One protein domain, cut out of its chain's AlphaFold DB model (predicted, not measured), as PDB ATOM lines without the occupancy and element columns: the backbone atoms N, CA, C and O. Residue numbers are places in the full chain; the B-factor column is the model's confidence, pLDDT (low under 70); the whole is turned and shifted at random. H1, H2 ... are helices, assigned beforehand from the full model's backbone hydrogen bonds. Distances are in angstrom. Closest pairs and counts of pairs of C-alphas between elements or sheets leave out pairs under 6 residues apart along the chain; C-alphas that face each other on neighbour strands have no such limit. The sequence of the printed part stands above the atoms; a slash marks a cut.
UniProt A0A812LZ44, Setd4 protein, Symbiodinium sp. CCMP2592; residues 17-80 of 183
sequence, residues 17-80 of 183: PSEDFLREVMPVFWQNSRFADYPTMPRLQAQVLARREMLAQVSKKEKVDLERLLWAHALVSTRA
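Overview. This is residues 17 to 80 of the 183 residues of the protein "Setd4 protein" of Symbiodinium sp. CCMP2592 (UniProt A0A812LZ44). A long helix, H3, makes one side of the domain, and H4 folds back from its last end, so that the two make a wide V. H1 packs across the middle of H4, at residues 71 to 75, and is apart from H3, while the small helix H2 sits near the beginning of H3, and residues 26 to 31 link H1 to H2. Residues 37 to 42, of which 37 belongs to H2, stick out at the end of the domain where H3 begins. The printed part has 64 residues with four named helices, in the order H1, H2, H3, H4, and no named strand; its class is all helix. It is compact, with a radius of gyration of the C-alphas of 12.2 A and spans of 36 by 25 by 20 A.

Along the chain. H1 takes residues 19 to 25, beginning at C-alpha 19 at (162.457, 193.861, 136.841), and is 10.1 A from first to last C-alpha. H2 takes residues 32 to 37 and is 10.3 A long. H3, the longest helix, takes residues 44 to 62 and measures 26.8 A, from C-alpha 44 at (177.173, 199.322, 151.894) to C-alpha 62 at (152.916, 188.509, 155.831). H4 takes residues 66 to 79, measures 19.9 A and ends with C-alpha 79 at (160.288, 206.192, 142.693).

Arrangement. H1 touches H4, which meets it with residues 71 to 75 alone; the closest C-alphas, those of Leu 22 and Ala 74, are 6.8 A apart. H1 and H4 stand at a steep tilt of 67 degrees and run the same way. H1 is apart from H2 and from H3. H2 and H3 form a helical hairpin and only just touch, with 3 pairs of C-alphas within 8 A; H3 takes part with residues 44 to 45 alone, and the closest C-alphas are those of Phe 35 and Gln 45, at 6.2 A. Their tilt of 35.1 degrees, opposite ways, is only just steep. H3 touches H4 through residues 52 to 59 of H3 and 66 to 70 of H4 alone, with the C-alphas of Ser 59 and Leu 66 closest, 5.4 A apart. H3 and H4 run opposite ways at a steep tilt of 59 degrees. H2 and H4 are apart. In H1, H3 and H4 every O i to N i+4 pair is within hydrogen-bond range; in H2 0 of 2 are, while 3 of its 3 O i to N i+3 pairs are.

Size, cuts and confidence. The C-alphas farthest apart, those of Thr 40 and Lys 63, are 37.0 A from each other. The printed part has no cut. The link from H3 to H4 is tight, and those from H1 to H2 and from H2 to H3 are short. The mean pLDDT of the printed part is 95.1, and no printed residue is under 70.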
ATOM      1  N   PRO A  17     160.289 200.735 135.689       94.88
ATOM      2  CA  PRO A  17     161.492 200.078 135.223       94.88
ATOM      3  C   PRO A  17     161.233 198.570 135.180       94.88
ATOM      4  O   PRO A  17     160.535 198.025 136.042       94.88
ATOM      5  N   SER A  18     161.803 197.894 134.185       94.69
ATOM      6  CA  SER A  18     161.744 196.435 134.118       94.69
ATOM      7  C   SER A  18     162.350 195.814 135.376       94.69
ATOM      8  O   SER A  18     163.274 196.377 135.969       94.69
ATOM      9  N   GLU A  19     161.881 194.625 135.738       94.94
ATOM     10  CA  GLU A  19     162.457 193.861 136.841       94.94
ATOM     11  C   GLU A  19     163.954 193.591 136.635       94.94
ATOM     12  O   GLU A  19     164.730 193.808 137.565       94.94
ATOM     13  N   ASP A  20     164.370 193.237 135.416       96.38
ATOM     14  CA  ASP A  20     165.777 192.988 135.074       96.38
ATOM     15  C   ASP A  20     166.659 194.209 135.349       96.38
ATOM     16  O   ASP A  20     167.667 194.100 136.044       96.38
ATOM     17  N   PHE A  21     166.228 195.393 134.905       96.06
ATOM     18  CA  PHE A  21     166.912 196.650 135.219       96.06
ATOM     19  C   PHE A  21     167.064 196.865 136.731       96.06
ATOM     20  O   PHE A  21     168.153 197.183 137.200       96.06
ATOM     21  N   LEU A  22     166.000 196.673 137.524       97.00
ATOM     22  CA  LEU A  22     166.094 196.837 138.980       97.00
ATOM     23  C   LEU A  22     167.037 195.809 139.616       97.00
ATOM     24  O   LEU A  22     167.794 196.170 140.515       97.00
ATOM     25  N   ARG A  23     167.025 194.555 139.151       96.06
ATOM     26  CA  ARG A  23     167.953 193.505 139.605       96.06
ATOM     27  C   ARG A  23     169.402 193.845 139.282       96.06
ATOM     28  O   ARG A  23     170.295 193.562 140.081       96.06
ATOM     29  N   GLU A  24     169.627 194.480 138.140       95.38
ATOM     30  CA  GLU A  24     170.942 194.943 137.732       95.38
ATOM     31  C   GLU A  24     171.429 196.096 138.615       95.38
ATOM     32  O   GLU A  24     172.543 196.032 139.131       95.38
ATOM     33  N   VAL A  25     170.632 197.143 138.827       96.12
ATOM     34  CA  VAL A  25     171.141 198.379 139.451       96.12
ATOM     35  C   VAL A  25     171.006 198.412 140.971       96.12
ATOM     36  O   VAL A  25     171.803 199.069 141.635       96.12
ATOM     37  N   MET A  26     170.035 197.703 141.553       97.56
ATOM     38  CA  MET A  26     169.737 197.839 142.980       97.56
ATOM     39  C   MET A  26     170.569 196.878 143.840       97.56
ATOM     40  O   MET A  26     170.435 195.657 143.697       97.56
ATOM     41  N   PRO A  27     171.323 197.385 144.840       97.00
ATOM     42  CA  PRO A  27     172.172 196.555 145.693       97.00
ATOM     43  C   PRO A  27     171.448 195.432 146.433       97.00
ATOM     44  O   PRO A  27     172.035 194.390 146.714       97.00
ATOM     45  N   VAL A  28     170.148 195.596 146.697       96.69
ATOM     46  CA  VAL A  28     169.319 194.569 147.340       96.69
ATOM     47  C   VAL A  28     169.227 193.263 146.533       96.69
ATOM     48  O   VAL A  28     168.862 192.240 147.105       96.69
ATOM     49  N   PHE A  29     169.642 193.239 145.261       96.88
ATOM     50  CA  PHE A  29     169.742 192.031 144.425       96.88
ATOM     51  C   PHE A  29     171.180 191.557 144.170       96.88
ATOM     52  O   PHE A  29     171.386 190.471 143.637       96.88
ATOM     53  N   TRP A  30     172.195 192.308 144.597       95.50
ATOM     54  CA  TRP A  30     173.591 191.981 144.310       95.50
ATOM     55  C   TRP A  30     174.132 190.787 145.096       95.50
ATOM     56  O   TRP A  30     173.800 190.555 146.262       95.50
ATOM     57  N   GLN A  31     175.031 190.044 144.465       89.06
ATOM     58  CA  GLN A  31     175.836 189.029 145.135       89.06
ATOM     59  C   GLN A  31     177.035 189.674 145.842       89.06
ATOM     60  O   GLN A  31     177.426 190.796 145.520       89.06
ATOM     61  N   ASN A  32     177.637 188.953 146.793       83.50
ATOM     62  CA  ASN A  32     178.699 189.486 147.657       83.50
ATOM     63  C   ASN A  32     179.906 190.052 146.891       83.50
ATOM     64  O   ASN A  32     180.507 191.019 147.347       83.50
ATOM     65  N   SER A  33     180.244 189.484 145.732       84.69
ATOM     66  CA  SER A  33     181.379 189.928 144.915       84.69
ATOM     67  C   SER A  33     181.253 191.376 144.440       84.69
ATOM     68  O   SER A  33     182.255 192.075 144.373       84.69
ATOM     69  N   ARG A  34     180.033 191.857 144.176       91.12
ATOM     70  CA  ARG A  34     179.802 193.191 143.602       91.12
ATOM     71  C   ARG A  34     180.042 194.339 144.583       91.12
ATOM     72  O   ARG A  34     180.220 195.476 144.172       91.12
ATOM     73  N   PHE A  35     180.076 194.069 145.888       92.50
ATOM     74  CA  PHE A  35     180.415 195.103 146.873       92.50
ATOM     75  C   PHE A  35     181.898 195.480 146.841       92.50
ATOM     76  O   PHE A  35     182.242 196.581 147.265       92.50
ATOM     77  N   ALA A  36     182.764 194.610 146.305       91.50
ATOM     78  CA  ALA A  36     184.187 194.903 146.148       91.50
ATOM     79  C   ALA A  36     184.447 196.069 145.177       91.50
ATOM     80  O   ALA A  36     185.473 196.735 145.296       91.50
ATOM     81  N   ASP A  37     183.496 196.364 144.284       91.94
ATOM     82  CA  ASP A  37     183.561 197.488 143.344       91.94
ATOM     83  C   ASP A  37     183.365 198.855 144.035       91.94
ATOM     84  O   ASP A  37     183.576 199.901 143.422       91.94
ATOM     85  N   TYR A  38     182.979 198.866 145.319       93.38
ATOM     86  CA  TYR A  38     182.674 200.072 146.096       93.38
ATOM     87  C   TYR A  38     183.518 200.163 147.382       93.38
ATOM     88  O   TYR A  38     182.966 200.234 148.485       93.38
ATOM     89  N   PRO A  39     184.862 200.189 147.282       91.44
ATOM     90  CA  PRO A  39     185.750 200.154 148.449       91.44
ATOM     91  C   PRO A  39     185.626 201.389 149.353       91.44
ATOM     92  O   PRO A  39     185.964 201.329 150.532       91.44
ATOM     93  N   THR A  40     185.125 202.506 148.823       93.06
ATOM     94  CA  THR A  40     184.910 203.757 149.563       93.06
ATOM     95  C   THR A  40     183.579 203.799 150.322       93.06
ATOM     96  O   THR A  40     183.308 204.772 151.023       93.06
ATOM     97  N   MET A  41     182.759 202.746 150.218       93.94
ATOM     98  CA  MET A  41     181.464 202.604 150.894       93.94
ATOM     99  C   MET A  41     181.457 201.358 151.802       93.94
ATOM    100  O   MET A  41     180.677 200.427 151.572       93.94
ATOM    101  N   PRO A  42     182.328 201.278 152.826       88.00
ATOM    102  CA  PRO A  42     182.520 200.065 153.628       88.00
ATOM    103  C   PRO A  42     181.250 199.571 154.334       88.00
ATOM    104  O   PRO A  42     181.136 198.383 154.640       88.00
ATOM    105  N   ARG A  43     180.265 200.443 154.585       91.94
ATOM    106  CA  ARG A  43     178.997 200.045 155.221       91.94
ATOM    107  C   ARG A  43     177.939 199.538 154.239       91.94
ATOM    108  O   ARG A  43     176.922 199.007 154.691       91.94
ATOM    109  N   LEU A  44     178.154 199.669 152.926       93.38
ATOM    110  CA  LEU A  44     177.173 199.322 151.894       93.38
ATOM    111  C   LEU A  44     176.687 197.875 152.031       93.38
ATOM    112  O   LEU A  44     175.483 197.635 152.128       93.38
ATOM    113  N   GLN A  45     177.614 196.914 152.095       95.00
ATOM    114  CA  GLN A  45     177.266 195.496 152.190       95.00
ATOM    115  C   GLN A  45     176.458 195.197 153.458       95.00
ATOM    116  O   GLN A  45     175.401 194.572 153.380       95.00
ATOM    117  N   ALA A  46     176.915 195.678 154.618       94.44
ATOM    118  CA  ALA A  46     176.231 195.457 155.889       94.44
ATOM    119  C   ALA A  46     174.798 196.020 155.872       94.44
ATOM    120  O   ALA A  46     173.863 195.357 156.321       94.44
ATOM    121  N   GLN A  47     174.599 197.208 155.292       94.94
ATOM    122  CA  GLN A  47     173.276 197.822 155.166       94.94
ATOM    123  C   GLN A  47     172.358 197.069 154.196       94.94
ATOM    124  O   GLN A  47     171.165 196.923 154.472       94.94
ATOM    125  N   VAL A  48     172.891 196.551 153.086       96.38
ATOM    126  CA  VAL A  48     172.122 195.702 152.167       96.38
ATOM    127  C   VAL A  48     171.691 194.403 152.841       96.38
ATOM    128  O   VAL A  48     170.530 194.014 152.717       96.38
ATOM    129  N   LEU A  49     172.596 193.743 153.569       96.12
ATOM    130  CA  LEU A  49     172.290 192.504 154.283       96.12
ATOM    131  C   LEU A  49     171.216 192.728 155.354       96.12
ATOM    132  O   LEU A  49     170.226 192.000 155.366       96.12
ATOM    133  N   ALA A  50     171.340 193.783 156.162       96.00
ATOM    134  CA  ALA A  50     170.331 194.141 157.159       96.00
ATOM    135  C   ALA A  50     168.954 194.417 156.525       96.00
ATOM    136  O   ALA A  50     167.917 193.996 157.037       96.00
ATOM    137  N   ARG A  51     168.926 195.089 155.368       95.94
ATOM    138  CA  ARG A  51     167.688 195.355 154.621       95.94
ATOM    139  C   ARG A  51     167.062 194.073 154.065       95.94
ATOM    140  O   ARG A  51     165.849 193.905 154.157       95.94
ATOM    141  N   ARG A  52     167.867 193.160 153.515       97.38
ATOM    142  CA  ARG A  52     167.399 191.841 153.054       97.38
ATOM    143  C   ARG A  52     166.820 191.019 154.192       97.38
ATOM    144  O   ARG A  52     165.759 190.430 154.024       97.38
ATOM    145  N   GLU A  53     167.490 191.003 155.339       98.19
ATOM    146  CA  GLU A  53     167.024 190.286 156.523       98.19
ATOM    147  C   GLU A  53     165.675 190.830 157.005       98.19
ATOM    148  O   GLU A  53     164.733 190.061 157.195       98.19
ATOM    149  N   MET A  54     165.541 192.156 157.105       97.81
ATOM    150  CA  MET A  54     164.270 192.802 157.438       97.81
ATOM    151  C   MET A  54     163.155 192.391 156.462       97.81
ATOM    152  O   MET A  54     162.072 191.992 156.888       97.81
ATOM    153  N   LEU A  55     163.411 192.442 155.151       97.69
ATOM    154  CA  LEU A  55     162.420 192.059 154.139       97.69
ATOM    155  C   LEU A  55     162.095 190.559 154.185       97.69
ATOM    156  O   LEU A  55     160.938 190.190 154.009       97.69
ATOM    157  N   ALA A  56     163.059 189.693 154.500       98.38
ATOM    158  CA  ALA A  56     162.823 188.265 154.707       98.38
ATOM    159  C   ALA A  56     161.913 187.999 155.918       98.38
ATOM    160  O   ALA A  56     161.008 187.164 155.848       98.38
ATOM    161  N   GLN A  57     162.093 188.744 157.012       98.50
ATOM    162  CA  GLN A  57     161.210 188.670 158.178       98.50
ATOM    163  C   GLN A  57     159.778 189.106 157.828       98.50
ATOM    164  O   GLN A  57     158.823 188.419 158.200       98.50
ATOM    165  N   VAL A  58     159.622 190.197 157.067       98.06
ATOM    166  CA  VAL A  58     158.311 190.668 156.580       98.06
ATOM    167  C   VAL A  58     157.676 189.647 155.636       98.06
ATOM    168  O   VAL A  58     156.510 189.309 155.813       98.06
ATOM    169  N   SER A  59     158.441 189.098 154.692       98.44
ATOM    170  CA  SER A  59     157.985 188.054 153.766       98.44
ATOM    171  C   SER A  59     157.402 186.855 154.514       98.44
ATOM    172  O   SER A  59     156.275 186.439 154.235       98.44
ATOM    173  N   LYS A  60     158.108 186.359 155.539       98.31
ATOM    174  CA  LYS A  60     157.635 185.252 156.381       98.31
ATOM    175  C   LYS A  60     156.375 185.615 157.166       98.31
ATOM    176  O   LYS A  60     155.451 184.807 157.237       98.31
ATOM    177  N   LYS A  61     156.348 186.803 157.779       98.19
ATOM    178  CA  LYS A  61     155.234 187.262 158.620       98.19
ATOM    179  C   LYS A  61     153.952 187.444 157.809       98.19
ATOM    180  O   LYS A  61     152.907 186.929 158.196       98.19
ATOM    181  N   GLU A  62     154.052 188.143 156.684       97.81
ATOM    182  CA  GLU A  62     152.916 188.509 155.831       97.81
ATOM    183  C   GLU A  62     152.594 187.432 154.780       97.81
ATOM    184  O   GLU A  62     151.641 187.571 154.017       97.81
ATOM    185  N   LYS A  63     153.367 186.334 154.746       97.69
ATOM    186  CA  LYS A  63     153.226 185.213 153.801       97.69
ATOM    187  C   LYS A  63     153.245 185.668 152.336       97.69
ATOM    188  O   LYS A  63     152.473 185.183 151.511       97.69
ATOM    189  N   VAL A  64     154.144 186.598 152.022       97.38
ATOM    190  CA  VAL A  64     154.373 187.105 150.663       97.38
ATOM    191  C   VAL A  64     155.694 186.578 150.120       97.38
ATOM    192  O   VAL A  64     156.653 186.416 150.870       97.38
ATOM    193  N   ASP A  65     155.754 186.322 148.815       97.94
ATOM    194  CA  ASP A  65     156.985 185.908 148.139       97.94
ATOM    195  C   ASP A  65     158.108 186.947 148.327       97.94
ATOM    196  O   ASP A  65     157.891 188.151 148.145       97.94
ATOM    197  N   LEU A  66     159.301 186.482 148.717       97.56
ATOM    198  CA  LEU A  66     160.427 187.358 149.044       97.56
ATOM    199  C   LEU A  66     160.951 188.093 147.809       97.56
ATOM    200  O   LEU A  66     161.228 189.286 147.896       97.56
ATOM    201  N   GLU A  67     161.046 187.421 146.662       96.25
ATOM    202  CA  GLU A  67     161.533 188.037 145.423       96.25
ATOM    203  C   GLU A  67     160.608 189.169 144.972       96.25
ATOM    204  O   GLU A  67     161.055 190.278 144.671       96.25
ATOM    205  N   ARG A  68     159.295 188.939 145.040       95.75
ATOM    206  CA  ARG A  68     158.288 189.961 144.757       95.75
ATOM    207  C   ARG A  68     158.335 191.119 145.749       95.75
ATOM    208  O   ARG A  68     158.135 192.267 145.348       95.75
ATOM    209  N   LEU A  69     158.596 190.849 147.029       97.06
ATOM    210  CA  LEU A  69     158.746 191.891 148.045       97.06
ATOM    211  C   LEU A  69     160.023 192.719 147.831       97.06
ATOM    212  O   LEU A  69     159.975 193.941 147.956       97.06
ATOM    213  N   LEU A  70     161.140 192.086 147.462       97.19
ATOM    214  CA  LEU A  70     162.390 192.765 147.106       97.19
ATOM    215  C   LEU A  70     162.197 193.675 145.888       97.19
ATOM    216  O   LEU A  70     162.623 194.831 145.914       97.19
ATOM    217  N   TRP A  71     161.498 193.191 144.855       96.69
ATOM    218  CA  TRP A  71     161.130 193.992 143.685       96.69
ATOM    219  C   TRP A  71     160.244 195.181 144.060       96.69
ATOM    220  O   TRP A  71     160.550 196.315 143.692       96.69
ATOM    221  N   ALA A  72     159.190 194.954 144.848       95.50
ATOM    222  CA  ALA A  72     158.293 196.022 145.277       95.50
ATOM    223  C   ALA A  72     159.037 197.071 146.117       95.50
ATOM    224  O   ALA A  72     158.870 198.271 145.900       95.50
ATOM    225  N   HIS A  73     159.909 196.633 147.028       95.81
ATOM    226  CA  HIS A  73     160.774 197.514 147.806       95.81
ATOM    227  C   HIS A  73     161.695 198.344 146.899       95.81
ATOM    228  O   HIS A  73     161.816 199.552 147.099       95.81
ATOM    229  N   ALA A  74     162.351 197.727 145.911       96.88
ATOM    230  CA  ALA A  74     163.222 198.421 144.962       96.88
ATOM    231  C   ALA A  74     162.458 199.460 144.122       96.88
ATOM    232  O   ALA A  74     162.907 200.600 143.993       96.88
ATOM    233  N   LEU A  75     161.276 199.105 143.611       96.56
ATOM    234  CA  LEU A  75     160.412 200.028 142.874       96.56
ATOM    235  C   LEU A  75     160.001 201.225 143.743       96.56
ATOM    236  O   LEU A  75     160.123 202.371 143.320       96.56
ATOM    237  N   VAL A  76     159.545 200.969 144.972       94.44
ATOM    238  CA  VAL A  76     159.128 202.030 145.900       94.44
ATOM    239  C   VAL A  76     160.316 202.902 146.303       94.44
ATOM    240  O   VAL A  76     160.197 204.118 146.280       94.44
ATOM    241  N   SER A  77     161.478 202.322 146.610       93.12
ATOM    242  CA  SER A  77     162.666 203.090 147.021       93.12
ATOM    243  C   SER A  77     163.144 204.055 145.937       93.12
ATOM    244  O   SER A  77     163.532 205.177 146.243       93.12
ATOM    245  N   THR A  78     163.074 203.623 144.675       94.38
ATOM    246  CA  THR A  78     163.594 204.386 143.535       94.38
ATOM    247  C   THR A  78     162.636 205.470 143.044       94.38
ATOM    248  O   THR A  78     163.088 206.424 142.413       94.38
ATOM    249  N   ARG A  79     161.325 205.334 143.301       93.56
ATOM    250  CA  ARG A  79     160.288 206.192 142.693       93.56
ATOM    251  C   ARG A  79     159.358 206.890 143.663       93.56
ATOM    252  O   ARG A  79     158.744 207.890 143.292       93.56
ATOM    253  N   ALA A  80     159.187 206.360 144.867       90.50
ATOM    254  CA  ALA A  80     158.242 206.940 145.795       90.50
ATOM    255  C   ALA A  80     158.771 208.267 146.333       90.50
ATOM    256  O   ALA A  80     159.925 208.417 146.729       90.50
TER     257      ALA A  80